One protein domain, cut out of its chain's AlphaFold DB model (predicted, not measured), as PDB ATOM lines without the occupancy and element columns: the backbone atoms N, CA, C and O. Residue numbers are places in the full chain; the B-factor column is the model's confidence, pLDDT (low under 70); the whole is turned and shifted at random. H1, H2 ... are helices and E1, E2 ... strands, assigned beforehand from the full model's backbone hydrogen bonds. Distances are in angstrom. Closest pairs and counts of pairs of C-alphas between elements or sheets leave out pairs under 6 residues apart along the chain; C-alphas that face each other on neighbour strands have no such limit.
ATOM      1  N   ARG A  15     139.653  97.309 131.184       86.19
ATOM      2  CA  ARG A  15     139.988  98.449 132.046       86.19
ATOM      3  C   ARG A  15     138.806  99.413 132.125       86.19
ATOM      4  O   ARG A  15     138.506 100.059 131.119       86.19
ATOM      5  N   PRO A  16     138.136  99.535 133.281       86.06
ATOM      6  CA  PRO A  16     137.104 100.545 133.453       86.06
ATOM      7  C   PRO A  16     137.710 101.953 133.363       86.06
ATOM      8  O   PRO A  16     138.843 102.203 133.781       86.06
ATOM      9  N   SER A  17     136.954 102.880 132.779       87.19
ATOM     10  CA  SER A  17     137.361 104.276 132.622       87.19
ATOM     11  C   SER A  17     136.152 105.203 132.668       87.19
ATOM     12  O   SER A  17     135.028 104.794 132.377       87.19
ATOM     13  N   VAL A  18     136.396 106.461 133.028       86.38
ATOM     14  CA  VAL A  18     135.381 107.516 133.066       86.38
ATOM     15  C   VAL A  18     135.824 108.658 132.161       86.38
ATOM     16  O   VAL A  18     136.981 109.082 132.192       86.38
ATOM     17  N   SER A  19     134.891 109.168 131.357       89.06
ATOM     18  CA  SER A  19     135.085 110.343 130.504       89.06
ATOM     19  C   SER A  19     133.964 111.350 130.732       89.06
ATOM     20  O   SER A  19     132.827 110.968 131.002       89.06
ATOM     21  N   ALA A  20     134.280 112.636 130.611       86.69
ATOM     22  CA  ALA A  20     133.315 113.717 130.743       86.69
ATOM     23  C   ALA A  20     132.989 114.322 129.373       86.69
ATOM     24  O   ALA A  20     133.882 114.640 128.589       86.69
ATOM     25  N   VAL A  21     131.699 114.531 129.114       91.56
ATOM     26  CA  VAL A  21     131.209 115.302 127.967       91.56
ATOM     27  C   VAL A  21     130.829 116.685 128.484       91.56
ATOM     28  O   VAL A  21     129.905 116.822 129.281       91.56
ATOM     29  N   ILE A  22     131.585 117.707 128.082       87.12
ATOM     30  CA  ILE A  22     131.455 119.065 128.620       87.12
ATOM     31  C   ILE A  22     131.196 120.022 127.465       87.12
ATOM     32  O   ILE A  22     132.024 120.144 126.561       87.12
ATOM     33  N   PHE A  23     130.064 120.720 127.526       87.00
ATOM     34  CA  PHE A  23     129.686 121.741 126.556       87.00
ATOM     35  C   PHE A  23     129.838 123.141 127.145       87.00
ATOM     36  O   PHE A  23     129.583 123.362 128.331       87.00
ATOM     37  N   ASP A  24     130.216 124.103 126.309       85.56
ATOM     38  CA  ASP A  24     130.079 125.515 126.652       85.56
ATOM     39  C   ASP A  24     128.673 126.055 126.328       85.56
ATOM     40  O   ASP A  24     127.820 125.368 125.765       85.56
ATOM     41  N   ARG A  25     128.427 127.333 126.645       89.69
ATOM     42  CA  ARG A  25     127.142 128.007 126.373       89.69
ATOM     43  C   ARG A  25     126.772 128.106 124.889       89.69
ATOM     44  O   ARG A  25     125.629 128.416 124.581       89.69
ATOM     45  N   ARG A  26     127.727 127.898 123.980       93.69
ATOM     46  CA  ARG A  26     127.524 127.927 122.525       93.69
ATOM     47  C   ARG A  26     127.356 126.514 121.952       93.69
ATOM     48  O   ARG A  26     127.318 126.374 120.736       93.69
ATOM     49  N   GLY A  27     127.289 125.485 122.803       91.69
ATOM     50  CA  GLY A  27     127.162 124.086 122.394       91.69
ATOM     51  C   GLY A  27     128.461 123.458 121.881       91.69
ATOM     52  O   GLY A  27     128.419 122.393 121.273       91.69
ATOM     53  N   ARG A  28     129.626 124.085 122.101       88.12
ATOM     54  CA  ARG A  28     130.920 123.526 121.674       88.12
ATOM     55  C   ARG A  28     131.412 122.496 122.687       88.12
ATOM     56  O   ARG A  28     131.352 122.750 123.888       88.12
ATOM     57  N   LEU A  29     131.931 121.370 122.198       88.00
ATOM     58  CA  LEU A  29     132.466 120.278 123.015       88.00
ATOM     59  C   LEU A  29     133.928 120.534 123.411       88.00
ATOM     60  O   LEU A  29     134.759 120.864 122.563       88.00
ATOM     61  N   LEU A  30     134.253 120.334 124.689       85.69
ATOM     62  CA  LEU A  30     135.632 120.325 125.171       85.69
ATOM     63  C   LEU A  30     136.326 119.002 124.814       85.69
ATOM     64  O   LEU A  30     135.860 117.931 125.197       85.69
ATOM     65  N   LEU A  31     137.482 119.094 124.154       87.81
ATOM     66  CA  LEU A  31     138.365 117.965 123.868       87.81
ATOM     67  C   LEU A  31     139.757 118.206 124.462       87.81
ATOM     68  O   LEU A  31     140.222 119.343 124.548       87.81
ATOM     69  N   GLN A  32     140.429 117.124 124.848       84.56
ATOM     70  CA  GLN A  32     141.823 117.120 125.270       84.56
ATOM     71  C   GLN A  32     142.696 116.558 124.146       84.56
ATOM     72  O   GLN A  32     142.442 115.459 123.652       84.56
ATOM     73  N   GLN A  33     143.759 117.281 123.792       86.56
ATOM     74  CA  GLN A  33     144.821 116.748 122.945       86.56
ATOM     75  C   GLN A  33     145.862 116.031 123.807       86.56
ATOM     76  O   GLN A  33     146.353 116.588 124.792       86.56
ATOM     77  N   ARG A  34     146.193 114.787 123.457       80.62
ATOM     78  CA  ARG A  34     147.245 114.031 124.146       80.62
ATOM     79  C   ARG A  34     148.631 114.510 123.713       80.62
ATOM     80  O   ARG A  34     148.853 114.745 122.527       80.62
ATOM     81  N   SER A  35     149.566 114.592 124.657       78.88
ATOM     82  CA  SER A  35     150.957 114.985 124.389       78.88
ATOM     83  C   SER A  35     151.774 113.900 123.682       78.88
ATOM     84  O   SER A  35     152.718 114.225 122.973       78.88
ATOM     85  N   ASP A  36     151.412 112.627 123.846       80.00
ATOM     86  CA  ASP A  36     152.169 111.481 123.326       80.00
ATOM     87  C   ASP A  36     151.904 111.172 121.846       80.00
ATOM     88  O   ASP A  36     152.778 110.669 121.145       80.00
ATOM     89  N   GLY A  37     150.696 111.453 121.361       76.56
ATOM     90  CA  GLY A  37     150.268 111.070 120.015       76.56
ATOM     91  C   GLY A  37     149.454 112.125 119.278       76.56
ATOM     92  O   GLY A  37     148.935 111.827 118.201       76.56
ATOM     93  N   GLY A  38     149.273 113.314 119.863       83.81
ATOM     94  CA  GLY A  38     148.559 114.443 119.258       83.81
ATOM     95  C   GLY A  38     147.066 114.210 119.001       83.81
ATOM     96  O   GLY A  38     146.411 115.080 118.427       83.81
ATOM     97  N   GLN A  39     146.520 113.057 119.399       86.94
ATOM     98  CA  GLN A  39     145.116 112.722 119.182       86.94
ATOM     99  C   GLN A  39     144.220 113.521 120.125       86.94
ATOM    100  O   GLN A  39     144.560 113.741 121.290       86.94
ATOM    101  N   TRP A  40     143.055 113.905 119.613       89.38
ATOM    102  CA  TRP A  40     142.000 114.558 120.377       89.38
ATOM    103  C   TRP A  40     141.006 113.524 120.899       89.38
ATOM    104  O   TRP A  40     140.617 112.610 120.175       89.38
ATOM    105  N   GLY A  41     140.575 113.683 122.147       89.19
ATOM    106  CA  GLY A  41     139.562 112.833 122.766       89.19
ATOM    107  C   GLY A  41     138.835 113.541 123.904       89.19
ATOM    108  O   GLY A  41     139.186 114.663 124.277       89.19
ATOM    109  N   LEU A  42     137.811 112.887 124.453       90.38
ATOM    110  CA  LEU A  42     137.126 113.391 125.640       90.38
ATOM    111  C   LEU A  42     138.102 113.455 126.829       90.38
ATOM    112  O   LEU A  42     138.957 112.575 126.970       90.38
ATOM    113  N   PRO A  43     137.982 114.463 127.706       86.62
ATOM    114  CA  PRO A  43     138.707 114.457 128.967       86.62
ATOM    115  C   PRO A  43     138.250 113.263 129.818       86.62
ATOM    116  O   PRO A  43     137.063 113.109 130.104       86.62
ATOM    117  N   GLY A  44     139.197 112.427 130.246       86.38
ATOM    118  CA  GLY A  44     138.905 111.213 131.008       86.38
ATOM    119  C   GLY A  44     140.111 110.630 131.741       86.38
ATOM    120  O   GLY A  44     141.233 111.156 131.660       86.38
ATOM    121  N   CYS A  45     139.871 109.557 132.491       82.44
ATOM    122  CA  CYS A  45     140.894 108.756 133.162       82.44
ATOM    123  C   CYS A  45     140.462 107.286 133.262       82.44
ATOM    124  O   CYS A  45     139.269 106.980 133.307       82.44
ATOM    125  N   SER A  46     141.442 106.387 133.315       85.69
ATOM    126  CA  SER A  46     141.239 105.023 133.809       85.69
ATOM    127  C   SER A  46     140.871 105.057 135.289       85.69
ATOM    128  O   SER A  46     141.274 105.983 135.996       85.69
ATOM    129  N   MET A  47     140.123 104.053 135.737       85.81
ATOM    130  CA  MET A  47     139.846 103.853 137.156       85.81
ATOM    131  C   MET A  47     140.919 102.973 137.797       85.81
ATOM    132  O   MET A  47     141.364 101.996 137.189       85.81
ATOM    133  N   GLU A  48     141.289 103.296 139.030       82.94
ATOM    134  CA  GLU A  48     142.179 102.483 139.859       82.94
ATOM    135  C   GLU A  48     141.392 101.493 140.731       82.94
ATOM    136  O   GLU A  48     140.210 101.676 141.039       82.94
ATOM    137  N   ILE A  49     142.055 100.412 141.150       83.62
ATOM    138  CA  ILE A  49     141.442  99.406 142.025       83.62
ATOM    139  C   ILE A  49     141.048 100.058 143.356       83.62
ATOM    140  O   ILE A  49     141.856 100.718 144.007       83.62
ATOM    141  N   PHE A  57     130.156 116.420 144.601       89.00
ATOM    142  CA  PHE A  57     130.695 117.726 144.251       89.00
ATOM    143  C   PHE A  57     131.678 118.178 145.330       89.00
ATOM    144  O   PHE A  57     131.326 118.274 146.506       89.00
ATOM    145  N   PHE A  58     132.898 118.509 144.917       90.50
ATOM    146  CA  PHE A  58     133.918 119.074 145.793       90.50
ATOM    147  C   PHE A  58     134.379 120.408 145.212       90.50
ATOM    148  O   PHE A  58     134.832 120.439 144.064       90.50
ATOM    149  N   PRO A  59     134.301 121.520 145.966       91.38
ATOM    150  CA  PRO A  59     134.847 122.774 145.480       91.38
ATOM    151  C   PRO A  59     136.376 122.651 145.339       91.38
ATOM    152  O   PRO A  59     137.000 121.921 146.116       91.38
ATOM    153  N   PRO A  60     137.016 123.398 144.419       87.69
ATOM    154  CA  PRO A  60     138.465 123.317 144.198       87.69
ATOM    155  C   PRO A  60     139.320 123.525 145.460       87.69
ATOM    156  O   PRO A  60     140.408 122.966 145.567       87.69
ATOM    157  N   GLY A  61     138.820 124.286 146.442       90.75
ATOM    158  CA  GLY A  61     139.478 124.500 147.738       90.75
ATOM    159  C   GLY A  61     139.325 123.356 148.752       90.75
ATOM    160  O   GLY A  61     139.929 123.416 149.819       90.75
ATOM    161  N   ARG A  62     138.530 122.316 148.461       93.69
ATOM    162  CA  ARG A  62     138.218 121.210 149.387       93.69
ATOM    163  C   ARG A  62     138.229 119.845 148.687       93.69
ATOM    164  O   ARG A  62     137.347 119.017 148.896       93.69
ATOM    165  N   LEU A  63     139.226 119.616 147.834       91.12
ATOM    166  CA  LEU A  63     139.392 118.337 147.140       91.12
ATOM    167  C   LEU A  63     139.783 117.205 148.112       91.12
ATOM    168  O   LEU A  63     140.567 117.443 149.038       91.12
ATOM    169  N   PRO A  64     139.312 115.966 147.886       88.81
ATOM    170  CA  PRO A  64     139.653 114.819 148.725       88.81
ATOM    171  C   PRO A  64     141.160 114.527 148.705       88.81
ATOM    172  O   PRO A  64     141.848 114.787 147.715       88.81
ATOM    173  N   ARG A  65     141.702 113.989 149.807       84.50
ATOM    174  CA  ARG A  65     143.152 113.749 149.965       84.50
ATOM    175  C   ARG A  65     143.693 112.688 148.996       84.50
ATOM    176  O   ARG A  65     144.771 112.898 148.455       84.50
ATOM    177  N   GLY A  66     142.909 111.649 148.697       82.69
ATOM    178  CA  GLY A  66     143.279 110.551 147.788       82.69
ATOM    179  C   GLY A  66     143.189 110.861 146.289       82.69
ATOM    180  O   GLY A  66     143.367 109.966 145.476       82.69
ATOM    181  N   LEU A  67     142.900 112.107 145.899       83.69
ATOM    182  CA  LEU A  67     142.800 112.461 144.487       83.69
ATOM    183  C   LEU A  67     144.175 112.385 143.800       83.69
ATOM    184  O   LEU A  67     145.099 113.101 144.208       83.69
ATOM    185  N   LEU A  68     144.266 111.577 142.738       80.56
ATOM    186  CA  LEU A  68     145.460 111.425 141.904       80.56
ATOM    187  C   LEU A  68     146.016 112.782 141.426       80.56
ATOM    188  O   LEU A  68     145.287 113.758 141.196       80.56
ATOM    189  N   SER A  69     147.339 112.853 141.279       82.06
ATOM    190  CA  SER A  69     148.070 114.086 140.949       82.06
ATOM    191  C   SER A  69     147.634 114.698 139.611       82.06
ATOM    192  O   SER A  69     147.447 115.915 139.523       82.06
ATOM    193  N   ASN A  70     147.384 113.867 138.597       79.06
ATOM    194  CA  ASN A  70     146.875 114.275 137.284       79.06
ATOM    195  C   ASN A  70     145.521 115.010 137.377       79.06
ATOM    196  O   ASN A  70     145.313 116.020 136.702       79.06
ATOM    197  N   HIS A  71     144.610 114.561 138.242       83.50
ATOM    198  CA  HIS A  71     143.314 115.202 138.454       83.50
ATOM    199  C   HIS A  71     143.473 116.564 139.132       83.50
ATOM    200  O   HIS A  71     142.851 117.536 138.704       83.50
ATOM    201  N   ARG A  72     144.361 116.682 140.129       86.75
ATOM    202  CA  ARG A  72     144.655 117.979 140.770       86.75
ATOM    203  C   ARG A  72     145.210 119.000 139.780       86.75
ATOM    204  O   ARG A  72     144.804 120.159 139.814       86.75
ATOM    205  N   ILE A  73     146.112 118.565 138.903       85.00
ATOM    206  CA  ILE A  73     146.698 119.367 137.821       85.00
ATOM    207  C   ILE A  73     145.593 119.905 136.902       85.00
ATOM    208  O   ILE A  73     145.496 121.117 136.709       85.00
ATOM    209  N   ARG A  74     144.701 119.032 136.418       81.94
ATOM    210  CA  ARG A  74     143.581 119.416 135.539       81.94
ATOM    211  C   ARG A  74     142.594 120.369 136.217       81.94
ATOM    212  O   ARG A  74     142.160 121.335 135.596       81.94
ATOM    213  N   ILE A  75     142.262 120.135 137.490       87.19
ATOM    214  CA  ILE A  75     141.370 121.028 138.249       87.19
ATOM    215  C   ILE A  75     142.012 122.409 138.408       87.19
ATOM    216  O   ILE A  75     141.348 123.420 138.190       87.19
ATOM    217  N   ARG A  76     143.311 122.468 138.728       86.94
ATOM    218  CA  ARG A  76     144.048 123.733 138.829       86.94
ATOM    219  C   ARG A  76     144.040 124.500 137.504       86.94
ATOM    220  O   ARG A  76     143.805 125.704 137.518       86.94
ATOM    221  N   ASP A  77     144.239 123.813 136.381       85.25
ATOM    222  CA  ASP A  77     144.199 124.424 135.045       85.25
ATOM    223  C   ASP A  77     142.820 124.972 134.697       85.25
ATOM    224  O   ASP A  77     142.699 126.098 134.215       85.25
ATOM    225  N   ALA A  78     141.765 124.219 135.011       82.81
ATOM    226  CA  ALA A  78     140.396 124.685 134.838       82.81
ATOM    227  C   ALA A  78     140.120 125.946 135.680       82.81
ATOM    228  O   ALA A  78     139.502 126.899 135.200       82.81
ATOM    229  N   CYS A  79     140.626 125.996 136.918       85.75
ATOM    230  CA  CYS A  79     140.498 127.165 137.792       85.75
ATOM    231  C   CYS A  79     141.292 128.388 137.314       85.75
ATOM    232  O   CYS A  79     140.915 129.509 137.650       85.75
ATOM    233  N   ALA A  80     142.342 128.209 136.509       86.25
ATOM    234  CA  ALA A  80     143.112 129.317 135.950       86.25
ATOM    235  C   ALA A  80     142.340 130.109 134.875       86.25
ATOM    236  O   ALA A  80     142.784 131.188 134.488       86.25
ATOM    237  N   ARG A  81     141.189 129.598 134.396       79.38
ATOM    238  CA  ARG A  81     140.289 130.273 133.436       79.38
ATOM    239  C   ARG A  81     141.006 130.789 132.179       79.38
ATOM    240  O   ARG A  81     140.624 131.803 131.600       79.38
TER     241      ARG A  81
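Overview. This is residues 15 to 49 and 57 to 81 of the 88 residues of the protein "Nudix hydrolase domain-containing protein" of Candidatus Rokubacteria bacterium RIFCSPHIGHO2_02_FULL_73_26 (UniProt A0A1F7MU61). There is little regular structure here: a short two-strand hairpin, E1 and E2, joined by a long looping stretch, residues 20 to 43, with a single helix, H1, apart from E1. The printed part has 60 residues, of which 17 are in named elements, in the order E1, E2, H1; the sheet E1 - E2 is antiparallel and the class is mixed. It is loose, with a radius of gyration of the C-alphas of 13.0 A and spans of 31 by 30 by 19 A.

Arrangement. E1, residues 17 to 19, and E2, residues 44 to 46, form an antiparallel hairpin at 175 degrees, with N 18 and O 45 2.9 A apart, within hydrogen-bond range. Residues 32 to 33 pair antiparallel with residues 40 to 41. H1, residues 69 to 79, is apart from E1; every O i to N i+4 pair in it is within hydrogen-bond range.

Along the chain. E1 spans 6.8 A from C-alpha 17 at (137.361, 104.276, 132.622), and E2 7.2 A. H1 spans 15.4 A, ending with C-alpha 79 at (140.498, 127.165, 137.792).

Size, cuts and confidence. The C-alphas of Arg 26 and Ile 49 are the farthest apart, 37.2 A. The link E1 to E2 is long. Residues 50 to 56 are not printed; C-alphas 49 and 57 are 21.4 A apart across the cut. No printed residue is under 70 in pLDDT.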